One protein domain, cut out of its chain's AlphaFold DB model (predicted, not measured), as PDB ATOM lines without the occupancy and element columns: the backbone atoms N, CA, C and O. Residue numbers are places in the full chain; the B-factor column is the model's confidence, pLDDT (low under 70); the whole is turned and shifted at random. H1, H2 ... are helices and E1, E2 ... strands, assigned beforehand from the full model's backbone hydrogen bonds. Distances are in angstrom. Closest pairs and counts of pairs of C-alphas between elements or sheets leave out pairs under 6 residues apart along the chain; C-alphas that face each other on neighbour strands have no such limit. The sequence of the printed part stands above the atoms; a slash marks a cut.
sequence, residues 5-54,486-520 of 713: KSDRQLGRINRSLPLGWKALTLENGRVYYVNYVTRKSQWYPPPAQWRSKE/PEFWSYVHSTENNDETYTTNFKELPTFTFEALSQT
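AT A GLANCE: This is residues 5 to 54 and 486 to 520 of the 713 residues of an uncharacterized protein of Trichoplax adhaerens (UniProt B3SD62). With little regular structure, the domain is a small meander of three strands, E1 - E2 - E3, each the antiparallel neighbour of the one before, with H1 over E1 and long loops about them. E4 lies away from this sheet, and short H2 only grazes it. The 85 printed residues, 31 in named elements, run H1 E1 E2 E3 E4 H2, mixed helices and strands; the whole is compact, radius of gyration of the C-alphas 12.7 A, spans 37 by 26 by 23 A.

HOW THE PARTS SIT: E2, residues 31 to 35, forms hairpins with E1, residues 21 to 25, and E3, residues 40 to 42. N 22 and O 34 at 2.9 A, and N 33 and O 42 at 2.8 A, are within hydrogen-bond range. H1, residues 5 to 14, is over E1 at a height over the sheet of 8.2 A; its closest C-alpha pair with E1 is Asn 14 and Ala 23, 5.6 A. Every O i to N i+4 pair of H1 is within range; H2, residues 515 to 518, is too short for one. E4, residues 502 to 505, pairs with no named strand.

IN THESE COORDINATES: H1 begins at C-alpha 5 (161.851, 213.166, 255.248) and measures 14.7 A, E1 13.6 A, E2 13.5 A. H2 ends at C-alpha 518 (156.374, 227.577, 240.608).

THE WHOLE: Residues 55 to 485 are not printed; C-alphas 54 and 486 are 11.3 A apart across the cut. Of the links printed whole, none is long. Confidence is under 70 in 27 residues, among them 493 to 500 and 508 to 520.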
ATOM      1  N   LYS A   5     161.564 214.466 255.884       58.41
ATOM      2  CA  LYS A   5     161.851 213.166 255.248       58.41
ATOM      3  C   LYS A   5     161.343 213.137 253.798       58.41
ATOM      4  O   LYS A   5     162.106 212.754 252.909       58.41
ATOM      5  N   SER A   6     160.104 213.573 253.550       63.47
ATOM      6  CA  SER A   6     159.492 213.513 252.216       63.47
ATOM      7  C   SER A   6     160.210 214.408 251.205       63.47
ATOM      8  O   SER A   6     160.576 213.945 250.125       63.47
ATOM      9  N   ASP A   7     160.535 215.648 251.568       69.94
ATOM     10  CA  ASP A   7     161.172 216.590 250.634       69.94
ATOM     11  C   ASP A   7     162.571 216.107 250.203       69.94
ATOM     12  O   ASP A   7     162.973 216.231 249.041       69.94
ATOM     13  N   ARG A   8     163.293 215.436 251.114       76.19
ATOM     14  CA  ARG A   8     164.585 214.794 250.826       76.19
ATOM     15  C   ARG A   8     164.453 213.621 249.844       76.19
ATOM     16  O   ARG A   8     165.356 213.428 249.023       76.19
ATOM     17  N   GLN A   9     163.361 212.853 249.902       74.31
ATOM     18  CA  GLN A   9     163.079 211.751 248.972       74.31
ATOM     19  C   GLN A   9     162.594 212.263 247.610       74.31
ATOM     20  O   GLN A   9     163.141 211.848 246.588       74.31
ATOM     21  N   LEU A  10     161.693 213.248 247.565       81.56
ATOM     22  CA  LEU A  10     161.284 213.896 246.314       81.56
ATOM     23  C   LEU A  10     162.479 214.553 245.595       81.56
ATOM     24  O   LEU A  10     162.624 214.437 244.376       81.56
ATOM     25  N   GLY A  11     163.403 215.160 246.347       81.75
ATOM     26  CA  GLY A  11     164.672 215.667 245.820       81.75
ATOM     27  C   GLY A  11     165.642 214.574 245.339       81.75
ATOM     28  O   GLY A  11     166.483 214.832 244.478       81.75
ATOM     29  N   ARG A  12     165.568 213.337 245.858       81.19
ATOM     30  CA  ARG A  12     166.305 212.180 245.301       81.19
ATOM     31  C   ARG A  12     165.700 211.734 243.969       81.19
ATOM     32  O   ARG A  12     166.456 211.577 243.017       81.19
ATOM     33  N   ILE A  13     164.372 211.609 243.884       84.06
ATOM     34  CA  ILE A  13     163.670 211.233 242.644       84.06
ATOM     35  C   ILE A  13     163.993 212.250 241.538       84.06
ATOM     36  O   ILE A  13     164.477 211.860 240.478       84.06
ATOM     37  N   ASN A  14     163.842 213.551 241.807       85.81
ATOM     38  CA  ASN A  14     164.093 214.611 240.822       85.81
ATOM     39  C   ASN A  14     165.531 214.633 240.272       85.81
ATOM     40  O   ASN A  14     165.708 214.811 239.073       85.81
ATOM     41  N   ARG A  15     166.554 214.367 241.099       83.44
ATOM     42  CA  ARG A  15     167.957 214.251 240.636       83.44
ATOM     43  C   ARG A  15     168.223 213.064 239.704       83.44
ATOM     44  O   ARG A  15     169.295 213.003 239.116       83.44
ATOM     45  N   SER A  16     167.290 212.121 239.599       81.12
ATOM     46  CA  SER A  16     167.413 210.925 238.756       81.12
ATOM     47  C   SER A  16     166.542 210.945 237.496       81.12
ATOM     48  O   SER A  16     166.514 209.966 236.756       81.12
ATOM     49  N   LEU A  17     165.814 212.037 237.246       83.94
ATOM     50  CA  LEU A  17     164.962 212.171 236.067       83.94
ATOM     51  C   LEU A  17     165.719 212.757 234.862       83.94
ATOM     52  O   LEU A  17     166.626 213.568 235.049       83.94
ATOM     53  N   PRO A  18     165.343 212.395 233.618       83.75
ATOM     54  CA  PRO A  18     165.909 213.015 232.423       83.75
ATOM     55  C   PRO A  18     165.550 214.503 232.316       83.75
ATOM     56  O   PRO A  18     164.514 214.947 232.819       83.75
ATOM     57  N   LEU A  19     166.351 215.254 231.554       78.38
ATOM     58  CA  LEU A  19     165.984 216.598 231.098       78.38
ATOM     59  C   LEU A  19     164.580 216.586 230.465       78.38
ATOM     60  O   LEU A  19     164.195 215.637 229.778       78.38
ATOM     61  N   GLY A  20     163.801 217.635 230.729       79.62
ATOM     62  CA  GLY A  20     162.388 217.707 230.357       79.62
ATOM     63  C   GLY A  20     161.399 217.221 231.423       79.62
ATOM     64  O   GLY A  20     160.207 217.462 231.247       79.62
ATOM     65  N   TRP A  21     161.846 216.586 232.516       86.31
ATOM     66  CA  TRP A  21     160.970 215.995 233.540       86.31
ATOM     67  C   TRP A  21     161.145 216.592 234.946       86.31
ATOM     68  O   TRP A  21     162.234 217.017 235.324       86.31
ATOM     69  N   LYS A  22     160.067 216.569 235.739       86.25
ATOM     70  CA  LYS A  22     160.033 216.881 237.178       86.25
ATOM     71  C   LYS A  22     159.064 215.921 237.880       86.25
ATOM     72  O   LYS A  22     157.955 215.710 237.394       86.25
ATOM     73  N   ALA A  23     159.467 215.342 239.008       87.25
ATOM     74  CA  ALA A  23     158.561 214.647 239.919       87.25
ATOM     75  C   ALA A  23     157.974 215.653 240.909       87.25
ATOM     76  O   ALA A  23     158.699 216.471 241.479       87.25
ATOM     77  N   LEU A  24     156.671 215.555 241.128       85.19
ATOM     78  CA  LEU A  24     155.907 216.335 242.092       85.19
ATOM     79  C   LEU A  24     155.120 215.380 242.993       85.19
ATOM     80  O   LEU A  24     155.089 214.170 242.765       85.19
ATOM     81  N   THR A  25     154.525 215.904 244.058       84.00
ATOM     82  CA  THR A  25     153.844 215.093 245.074       84.00
ATOM     83  C   THR A  25     152.562 215.783 245.503       84.00
ATOM     84  O   THR A  25     152.545 216.998 245.685       84.00
ATOM     85  N   LEU A  26     151.486 215.008 245.604       80.44
ATOM     86  CA  LEU A  26     150.189 215.451 246.110       80.44
ATOM     87  C   LEU A  26     150.188 215.457 247.646       80.44
ATOM     88  O   LEU A  26     151.036 214.832 248.277       80.44
ATOM     89  N   GLU A  27     149.205 216.111 248.264       74.50
ATOM     90  CA  GLU A  27     149.110 216.221 249.730       74.50
ATOM     91  C   GLU A  27     149.028 214.858 250.448       74.50
ATOM     92  O   GLU A  27     149.463 214.729 251.587       74.50
ATOM     93  N   ASN A  28     148.542 213.822 249.755       71.75
ATOM     94  CA  ASN A  28     148.492 212.431 250.221       71.75
ATOM     95  C   ASN A  28     149.803 211.636 250.012       71.75
ATOM     96  O   ASN A  28     149.806 210.410 250.116       71.75
ATOM     97  N   GLY A  29     150.904 212.298 249.649       79.06
ATOM     98  CA  GLY A  29     152.211 211.669 249.449       79.06
ATOM     99  C   GLY A  29     152.386 210.898 248.133       79.06
ATOM    100  O   GLY A  29     153.479 210.366 247.908       79.06
ATOM    101  N   ARG A  30     151.366 210.839 247.255       85.69
ATOM    102  CA  ARG A  30     151.468 210.197 245.931       85.69
ATOM    103  C   ARG A  30     152.285 211.059 244.968       85.69
ATOM    104  O   ARG A  30     152.056 212.262 244.836       85.69
ATOM    105  N   VAL A  31     153.225 210.427 244.276       86.81
ATOM    106  CA  VAL A  31     154.090 211.029 243.260       86.81
ATOM    107  C   VAL A  31     153.371 211.082 241.913       86.81
ATOM    108  O   VAL A  31     152.635 210.169 241.542       86.81
ATOM    109  N   TYR A  32     153.618 212.145 241.156       86.25
ATOM    110  CA  TYR A  32     153.310 212.211 239.732       86.25
ATOM    111  C   TYR A  32     154.450 212.885 238.968       86.25
ATOM    112  O   TYR A  32     155.230 213.665 239.518       86.25
ATOM    113  N   TYR A  33     154.562 212.562 237.684       87.81
ATOM    114  CA  TYR A  33     155.670 212.968 236.829       87.81
ATOM    115  C   TYR A  33     155.166 213.910 235.744       87.81
ATOM    116  O   TYR A  33     154.301 213.551 234.946       87.81
ATOM    117  N   VAL A  34     155.728 215.115 235.717       84.75
ATOM    118  CA  VAL A  34     155.427 216.171 234.752       84.75
ATOM    119  C   VAL A  34     156.558 216.261 233.737       84.75
ATOM    120  O   VAL A  34     157.725 216.369 234.110       84.75
ATOM    121  N   ASN A  35     156.211 216.267 232.454       84.69
ATOM    122  CA  ASN A  35     157.118 216.559 231.354       84.69
ATOM    123  C   ASN A  35     156.816 217.963 230.806       84.69
ATOM    124  O   ASN A  35     155.795 218.176 230.149       84.69
ATOM    125  N   TYR A  36     157.705 218.922 231.068       82.12
ATOM    126  CA  TYR A  36     157.514 220.326 230.681       82.12
ATOM    127  C   TYR A  36     157.782 220.603 229.193       82.12
ATOM    128  O   TYR A  36     157.295 221.604 228.673       82.12
ATOM    129  N   VAL A  37     158.474 219.704 228.484       77.88
ATOM    130  CA  VAL A  37     158.700 219.810 227.027       77.88
ATOM    131  C   VAL A  37     157.451 219.396 226.244       77.88
ATOM    132  O   VAL A  37     157.048 220.075 225.307       77.88
ATOM    133  N   THR A  38     156.804 218.301 226.645       78.69
ATOM    134  CA  THR A  38     155.590 217.777 225.985       78.69
ATOM    135  C   THR A  38     154.286 218.299 226.590       78.69
ATOM    136  O   THR A  38     153.221 218.015 226.045       78.69
ATOM    137  N   ARG A  39     154.359 219.051 227.701       77.94
ATOM    138  CA  ARG A  39     153.218 219.529 228.509       77.94
ATOM    139  C   ARG A  39     152.259 218.400 228.910       77.94
ATOM    140  O   ARG A  39     151.041 218.549 228.858       77.94
ATOM    141  N   LYS A  40     152.824 217.249 229.287       76.94
ATOM    142  CA  LYS A  40     152.086 216.052 229.719       76.94
ATOM    143  C   LYS A  40     152.468 215.640 231.132       76.94
ATOM    144  O   LYS A  40     153.537 215.985 231.631       76.94
ATOM    145  N   SER A  41     151.589 214.870 231.750       81.88
ATOM    146  CA  SER A  41     151.708 214.391 233.119       81.88
ATOM    147  C   SER A  41     151.211 212.948 233.231       81.88
ATOM    148  O   SER A  41     150.340 212.516 232.473       81.88
ATOM    149  N   GLN A  42     151.815 212.172 234.131       83.50
ATOM    150  CA  GLN A  42     151.587 210.730 234.258       83.50
ATOM    151  C   GLN A  42     151.917 210.229 235.673       83.50
ATOM    152  O   GLN A  42     152.725 210.828 236.381       83.50
ATOM    153  N   TRP A  43     151.308 209.113 236.081       85.81
ATOM    154  CA  TRP A  43     151.513 208.521 237.413       85.81
ATOM    155  C   TRP A  43     152.860 207.802 237.579       85.81
ATOM    156  O   TRP A  43     153.387 207.731 238.681       85.81
ATOM    157  N   TYR A  44     153.433 207.285 236.493       86.19
ATOM    158  CA  TYR A  44     154.660 206.483 236.488       86.19
ATOM    159  C   TYR A  44     155.883 207.296 236.021       86.19
ATOM    160  O   TYR A  44     155.724 208.204 235.198       86.19
ATOM    161  N   PRO A  45     157.111 206.986 236.482       84.38
ATOM    162  CA  PRO A  45     158.334 207.629 235.992       84.38
ATOM    163  C   PRO A  45     158.592 207.311 234.509       84.38
ATOM    164  O   PRO A  45     158.009 206.371 233.972       84.38
ATOM    165  N   PRO A  46     159.507 208.031 233.833       82.06
ATOM    166  CA  PRO A  46     159.966 207.675 232.489       82.06
ATOM    167  C   PRO A  46     160.592 206.265 232.434       82.06
ATOM    168  O   PRO A  46     161.180 205.832 233.430       82.06
ATOM    169  N   PRO A  47     160.587 205.570 231.275       78.50
ATOM    170  CA  PRO A  47     161.014 204.167 231.183       78.50
ATOM    171  C   PRO A  47     162.445 203.903 231.665       78.50
ATOM    172  O   PRO A  47     162.720 202.852 232.235       78.50
ATOM    173  N   ALA A  48     163.352 204.863 231.464       72.62
ATOM    174  CA  ALA A  48     164.749 204.765 231.885       72.62
ATOM    175  C   ALA A  48     164.943 204.809 233.414       72.62
ATOM    176  O   ALA A  48     165.973 204.349 233.899       72.62
ATOM    177  N   GLN A  49     163.967 205.343 234.160       74.06
ATOM    178  CA  GLN A  49     164.042 205.530 235.612       74.06
ATOM    179  C   GLN A  49     163.032 204.667 236.392       74.06
ATOM    180  O   GLN A  49     162.965 204.730 237.619       74.06
ATOM    181  N   TRP A  50     162.283 203.805 235.701       79.62
ATOM    182  CA  TRP A  50     161.451 202.787 236.335       79.62
ATOM    183  C   TRP A  50     162.297 201.707 237.012       79.62
ATOM    184  O   TRP A  50     163.156 201.085 236.385       79.62
ATOM    185  N   ARG A  51     161.987 201.421 238.277       69.00
ATOM    186  CA  ARG A  51     162.356 200.179 238.968       69.00
ATOM    187  C   ARG A  51     161.169 199.787 239.848       69.00
ATOM    188  O   ARG A  51     160.439 200.663 240.300       69.00
ATOM    189  N   SER A  52     160.998 198.500 240.122       73.00
ATOM    190  CA  SER A  52     160.065 198.005 241.138       73.00
ATOM    191  C   SER A  52     160.778 196.947 241.975       73.00
ATOM    192  O   SER A  52     161.488 196.109 241.418       73.00
ATOM    193  N   LYS A  53     160.579 196.975 243.297       68.19
ATOM    194  CA  LYS A  53     161.061 195.954 244.244       68.19
ATOM    195  C   LYS A  53     160.514 194.566 243.881       68.19
ATOM    196  O   LYS A  53     161.196 193.561 244.032       68.19
ATOM    197  N   GLU A  54     159.288 194.529 243.361       68.12
ATOM    198  CA  GLU A  54     158.535 193.324 243.000       68.12
ATOM    199  C   GLU A  54     158.851 192.786 241.590       68.12
ATOM    200  O   GLU A  54     158.212 191.827 241.148       68.12
ATOM    201  N   PRO A 486     153.179 200.887 248.863       73.12
ATOM    202  CA  PRO A 486     153.961 202.082 248.573       73.12
ATOM    203  C   PRO A 486     155.331 201.745 247.963       73.12
ATOM    204  O   PRO A 486     156.327 201.472 248.644       73.12
ATOM    205  N   GLU A 487     155.398 201.820 246.638       79.00
ATOM    206  CA  GLU A 487     156.653 201.810 245.891       79.00
ATOM    207  C   GLU A 487     157.311 203.192 245.855       79.00
ATOM    208  O   GLU A 487     156.643 204.223 245.839       79.00
ATOM    209  N   PHE A 488     158.644 203.219 245.792       76.62
ATOM    210  CA  PHE A 488     159.438 204.459 245.861       76.62
ATOM    211  C   PHE A 488     159.208 205.414 244.669       76.62
ATOM    212  O   PHE A 488     159.597 206.581 244.730       76.62
ATOM    213  N   TRP A 489     158.640 204.908 243.566       81.56
ATOM    214  CA  TRP A 489     158.249 205.693 242.392       81.56
ATOM    215  C   TRP A 489     156.810 206.223 242.492       81.56
ATOM    216  O   TRP A 489     156.478 207.203 241.836       81.56
ATOM    217  N   SER A 490     155.977 205.597 243.324       81.38
ATOM    218  CA  SER A 490     154.568 205.945 243.532       81.38
ATOM    219  C   SER A 490     154.349 206.857 244.730       81.38
ATOM    220  O   SER A 490     153.448 207.691 244.710       81.38
ATOM    221  N   TYR A 491     155.135 206.677 245.793       84.75
ATOM    222  CA  TYR A 491     154.938 207.319 247.089       84.75
ATOM    223  C   TYR A 491     156.258 207.793 247.691       84.75
ATOM    224  O   TYR A 491     157.298 207.134 247.614       84.75
ATOM    225  N   VAL A 492     156.202 208.958 248.334       73.81
ATOM    226  CA  VAL A 492     157.360 209.577 249.000       73.81
ATOM    227  C   VAL A 492     157.554 209.045 250.434       73.81
ATOM    228  O   VAL A 492     158.593 209.275 251.050       73.81
ATOM    229  N   HIS A 493     156.584 208.287 250.950       65.88
ATOM    230  CA  HIS A 493     156.589 207.686 252.281       65.88
ATOM    231  C   HIS A 493     156.703 206.155 252.179       65.88
ATOM    232  O   HIS A 493     155.694 205.461 252.099       65.88
ATOM    233  N   SER A 494     157.930 205.620 252.159       55.50
ATOM    234  CA  SER A 494     158.183 204.181 252.365       55.50
ATOM    235  C   SER A 494     159.656 203.851 252.641       55.50
ATOM    236  O   SER A 494     160.495 203.957 251.752       55.50
ATOM    237  N   THR A 495     159.945 203.365 253.855       49.53
ATOM    238  CA  THR A 495     161.145 202.549 254.172       49.53
ATOM    239  C   THR A 495     161.064 201.837 255.524       49.53
ATOM    240  O   THR A 495     161.756 200.841 255.694       49.53
ATOM    241  N   GLU A 496     160.292 202.351 256.489       49.44
ATOM    242  CA  GLU A 496     160.368 201.910 257.897       49.44
ATOM    243  C   GLU A 496     159.254 200.915 258.302       49.44
ATOM    244  O   GLU A 496     159.520 200.042 259.119       49.44
ATOM    245  N   ASN A 497     158.078 200.953 257.654       45.97
ATOM    246  CA  ASN A 497     157.026 199.925 257.728       45.97
ATOM    247  C   ASN A 497     156.732 199.374 256.317       45.97
ATOM    248  O   ASN A 497     156.714 200.142 255.353       45.97
ATOM    249  N   ASN A 498     156.484 198.063 256.189       50.16
ATOM    250  CA  ASN A 498     156.136 197.410 254.909       50.16
ATOM    251  C   ASN A 498     154.626 197.141 254.728       50.16
ATOM    252  O   ASN A 498     154.209 196.860 253.605       50.16
ATOM    253  N   ASP A 499     153.831 197.239 255.797       51.81
ATOM    254  CA  ASP A 499     152.416 196.821 255.818       51.81
ATOM    255  C   ASP A 499     151.415 197.990 255.678       51.81
ATOM    256  O   ASP A 499     150.202 197.782 255.645       51.81
ATOM    257  N   GLU A 500     151.900 199.231 255.570       62.88
ATOM    258  CA  GLU A 500     151.060 200.407 255.306       62.88
ATOM    259  C   GLU A 500     150.632 200.455 253.831       62.88
ATOM    260  O   GLU A 500     151.475 200.401 252.932       62.88
ATOM    261  N   THR A 501     149.330 200.610 253.569       71.81
ATOM    262  CA  THR A 501     148.775 200.765 252.213       71.81
ATOM    263  C   THR A 501     148.094 202.121 252.027       71.81
ATOM    264  O   THR A 501     147.545 202.693 252.967       71.81
ATOM    265  N   TYR A 502     148.138 202.654 250.802       74.75
ATOM    266  CA  TYR A 502     147.659 204.001 250.477       74.75
ATOM    267  C   TYR A 502     146.432 203.952 249.565       74.75
ATOM    268  O   TYR A 502     146.515 203.448 248.444       74.75
ATOM    269  N   THR A 503     145.307 204.510 250.015       79.38
ATOM    270  CA  THR A 503     144.057 204.560 249.238       79.38
ATOM    271  C   THR A 503     144.051 205.731 248.254       79.38
ATOM    272  O   THR A 503     144.299 206.877 248.634       79.38
ATOM    273  N   THR A 504     143.757 205.477 246.977       79.88
ATOM    274  CA  THR A 504     143.710 206.513 245.926       79.88
ATOM    275  C   THR A 504     142.848 206.090 244.725       79.88
ATOM    276  O   THR A 504     142.396 204.952 244.659       79.88
ATOM    277  N   ASN A 505     142.605 206.995 243.774       79.94
ATOM    278  CA  ASN A 505     141.761 206.772 242.594       79.94
ATOM    279  C   ASN A 505     142.362 207.483 241.361       79.94
ATOM    280  O   ASN A 505     142.833 208.613 241.481       79.94
ATOM    281  N   PHE A 506     142.350 206.843 240.181       81.44
ATOM    282  CA  PHE A 506     142.965 207.371 238.945       81.44
ATOM    283  C   PHE A 506     141.965 207.905 237.905       81.44
ATOM    284  O   PHE A 506     142.275 207.954 236.713       81.44
ATOM    285  N   LYS A 507     140.746 208.274 238.316       72.81
ATOM    286  CA  LYS A 507     139.704 208.876 237.461       72.81
ATOM    287  C   LYS A 507     140.163 210.171 236.791       72.81
ATOM    288  O   LYS A 507     139.793 210.427 235.650       72.81
ATOM    289  N   GLU A 508     140.989 210.949 237.478       62.88
ATOM    290  CA  GLU A 508     141.598 212.164 236.946       62.88
ATOM    291  C   GLU A 508     143.091 211.928 236.687       62.88
ATOM    292  O   GLU A 508     143.803 211.320 237.493       62.88
ATOM    293  N   LEU A 509     143.573 212.390 235.531       63.53
ATOM    294  CA  LEU A 509     145.007 212.492 235.271       63.53
ATOM    295  C   LEU A 509     145.562 213.678 236.076       63.53
ATOM    296  O   LEU A 509     144.891 214.705 236.156       63.53
ATOM    297  N   PRO A 510     146.776 213.583 236.646       65.50
ATOM    298  CA  PRO A 510     147.320 214.645 237.486       65.50
ATOM    299  C   PRO A 510     147.577 215.888 236.626       65.50
ATOM    300  O   PRO A 510     148.467 215.875 235.777       65.50
ATOM    301  N   THR A 511     146.772 216.938 236.778       58.06
ATOM    302  CA  THR A 511     146.704 218.057 235.823       58.06
ATOM    303  C   THR A 511     148.041 218.782 235.648       58.06
ATOM    304  O   THR A 511     148.704 219.146 236.618       58.06
ATOM    305  N   PHE A 512     148.422 219.061 234.397       61.78
ATOM    306  CA  PHE A 512     149.513 219.987 234.089       61.78
ATOM    307  C   PHE A 512     149.055 221.427 234.382       61.78
ATOM    308  O   PHE A 512     148.470 222.080 233.520       61.78
ATOM    309  N   THR A 513     149.301 221.927 235.595       58.56
ATOM    310  CA  THR A 513     149.137 223.353 235.922       58.56
ATOM    311  C   THR A 513     150.494 224.055 235.928       58.56
ATOM    312  O   THR A 513     151.516 223.478 236.305       58.56
ATOM    313  N   PHE A 514     150.528 225.323 235.510       53.44
ATOM    314  CA  PHE A 514     151.760 226.122 235.554       53.44
ATOM    315  C   PHE A 514     152.197 226.413 237.005       53.44
ATOM    316  O   PHE A 514     153.388 226.499 237.296       53.44
ATOM    317  N   GLU A 515     151.238 226.480 237.930       51.41
ATOM    318  CA  GLU A 515     151.447 226.680 239.371       51.41
ATOM    319  C   GLU A 515     152.195 225.510 240.033       51.41
ATOM    320  O   GLU A 515     153.021 225.711 240.923       51.41
ATOM    321  N   ALA A 516     151.996 224.280 239.546       49.09
ATOM    322  CA  ALA A 516     152.729 223.104 240.020       49.09
ATOM    323  C   ALA A 516     154.247 223.182 239.728       49.09
ATOM    324  O   ALA A 516     155.056 222.494 240.360       49.09
ATOM    325  N   LEU A 517     154.674 224.047 238.797       51.75
ATOM    326  CA  LEU A 517     156.090 224.310 238.538       51.75
ATOM    327  C   LEU A 517     156.675 225.383 239.473       51.75
ATOM    328  O   LEU A 517     157.844 225.255 239.845       51.75
ATOM    329  N   SER A 518     155.889 226.389 239.882       45.16
ATOM    330  CA  SER A 518     156.374 227.577 240.608       45.16
ATOM    331  C   SER A 518     156.567 227.384 242.118       45.16
ATOM    332  O   SER A 518     157.400 228.077 242.700       45.16
ATOM    333  N   GLN A 519     155.909 226.408 242.757       46.25
ATOM    334  CA  GLN A 519     156.020 226.176 244.213       46.25
ATOM    335  C   GLN A 519     157.423 225.768 244.725       46.25
ATOM    336  O   GLN A 519     157.628 225.655 245.930       46.25
ATOM    337  N   THR A 520     158.412 225.538 243.853       42.94
ATOM    338  CA  THR A 520     159.786 225.153 244.245       42.94
ATOM    339  C   THR A 520     160.858 225.893 243.441       42.94
ATOM    340  O   THR A 520     161.683 225.280 242.765       42.94
TER     341      THR A 520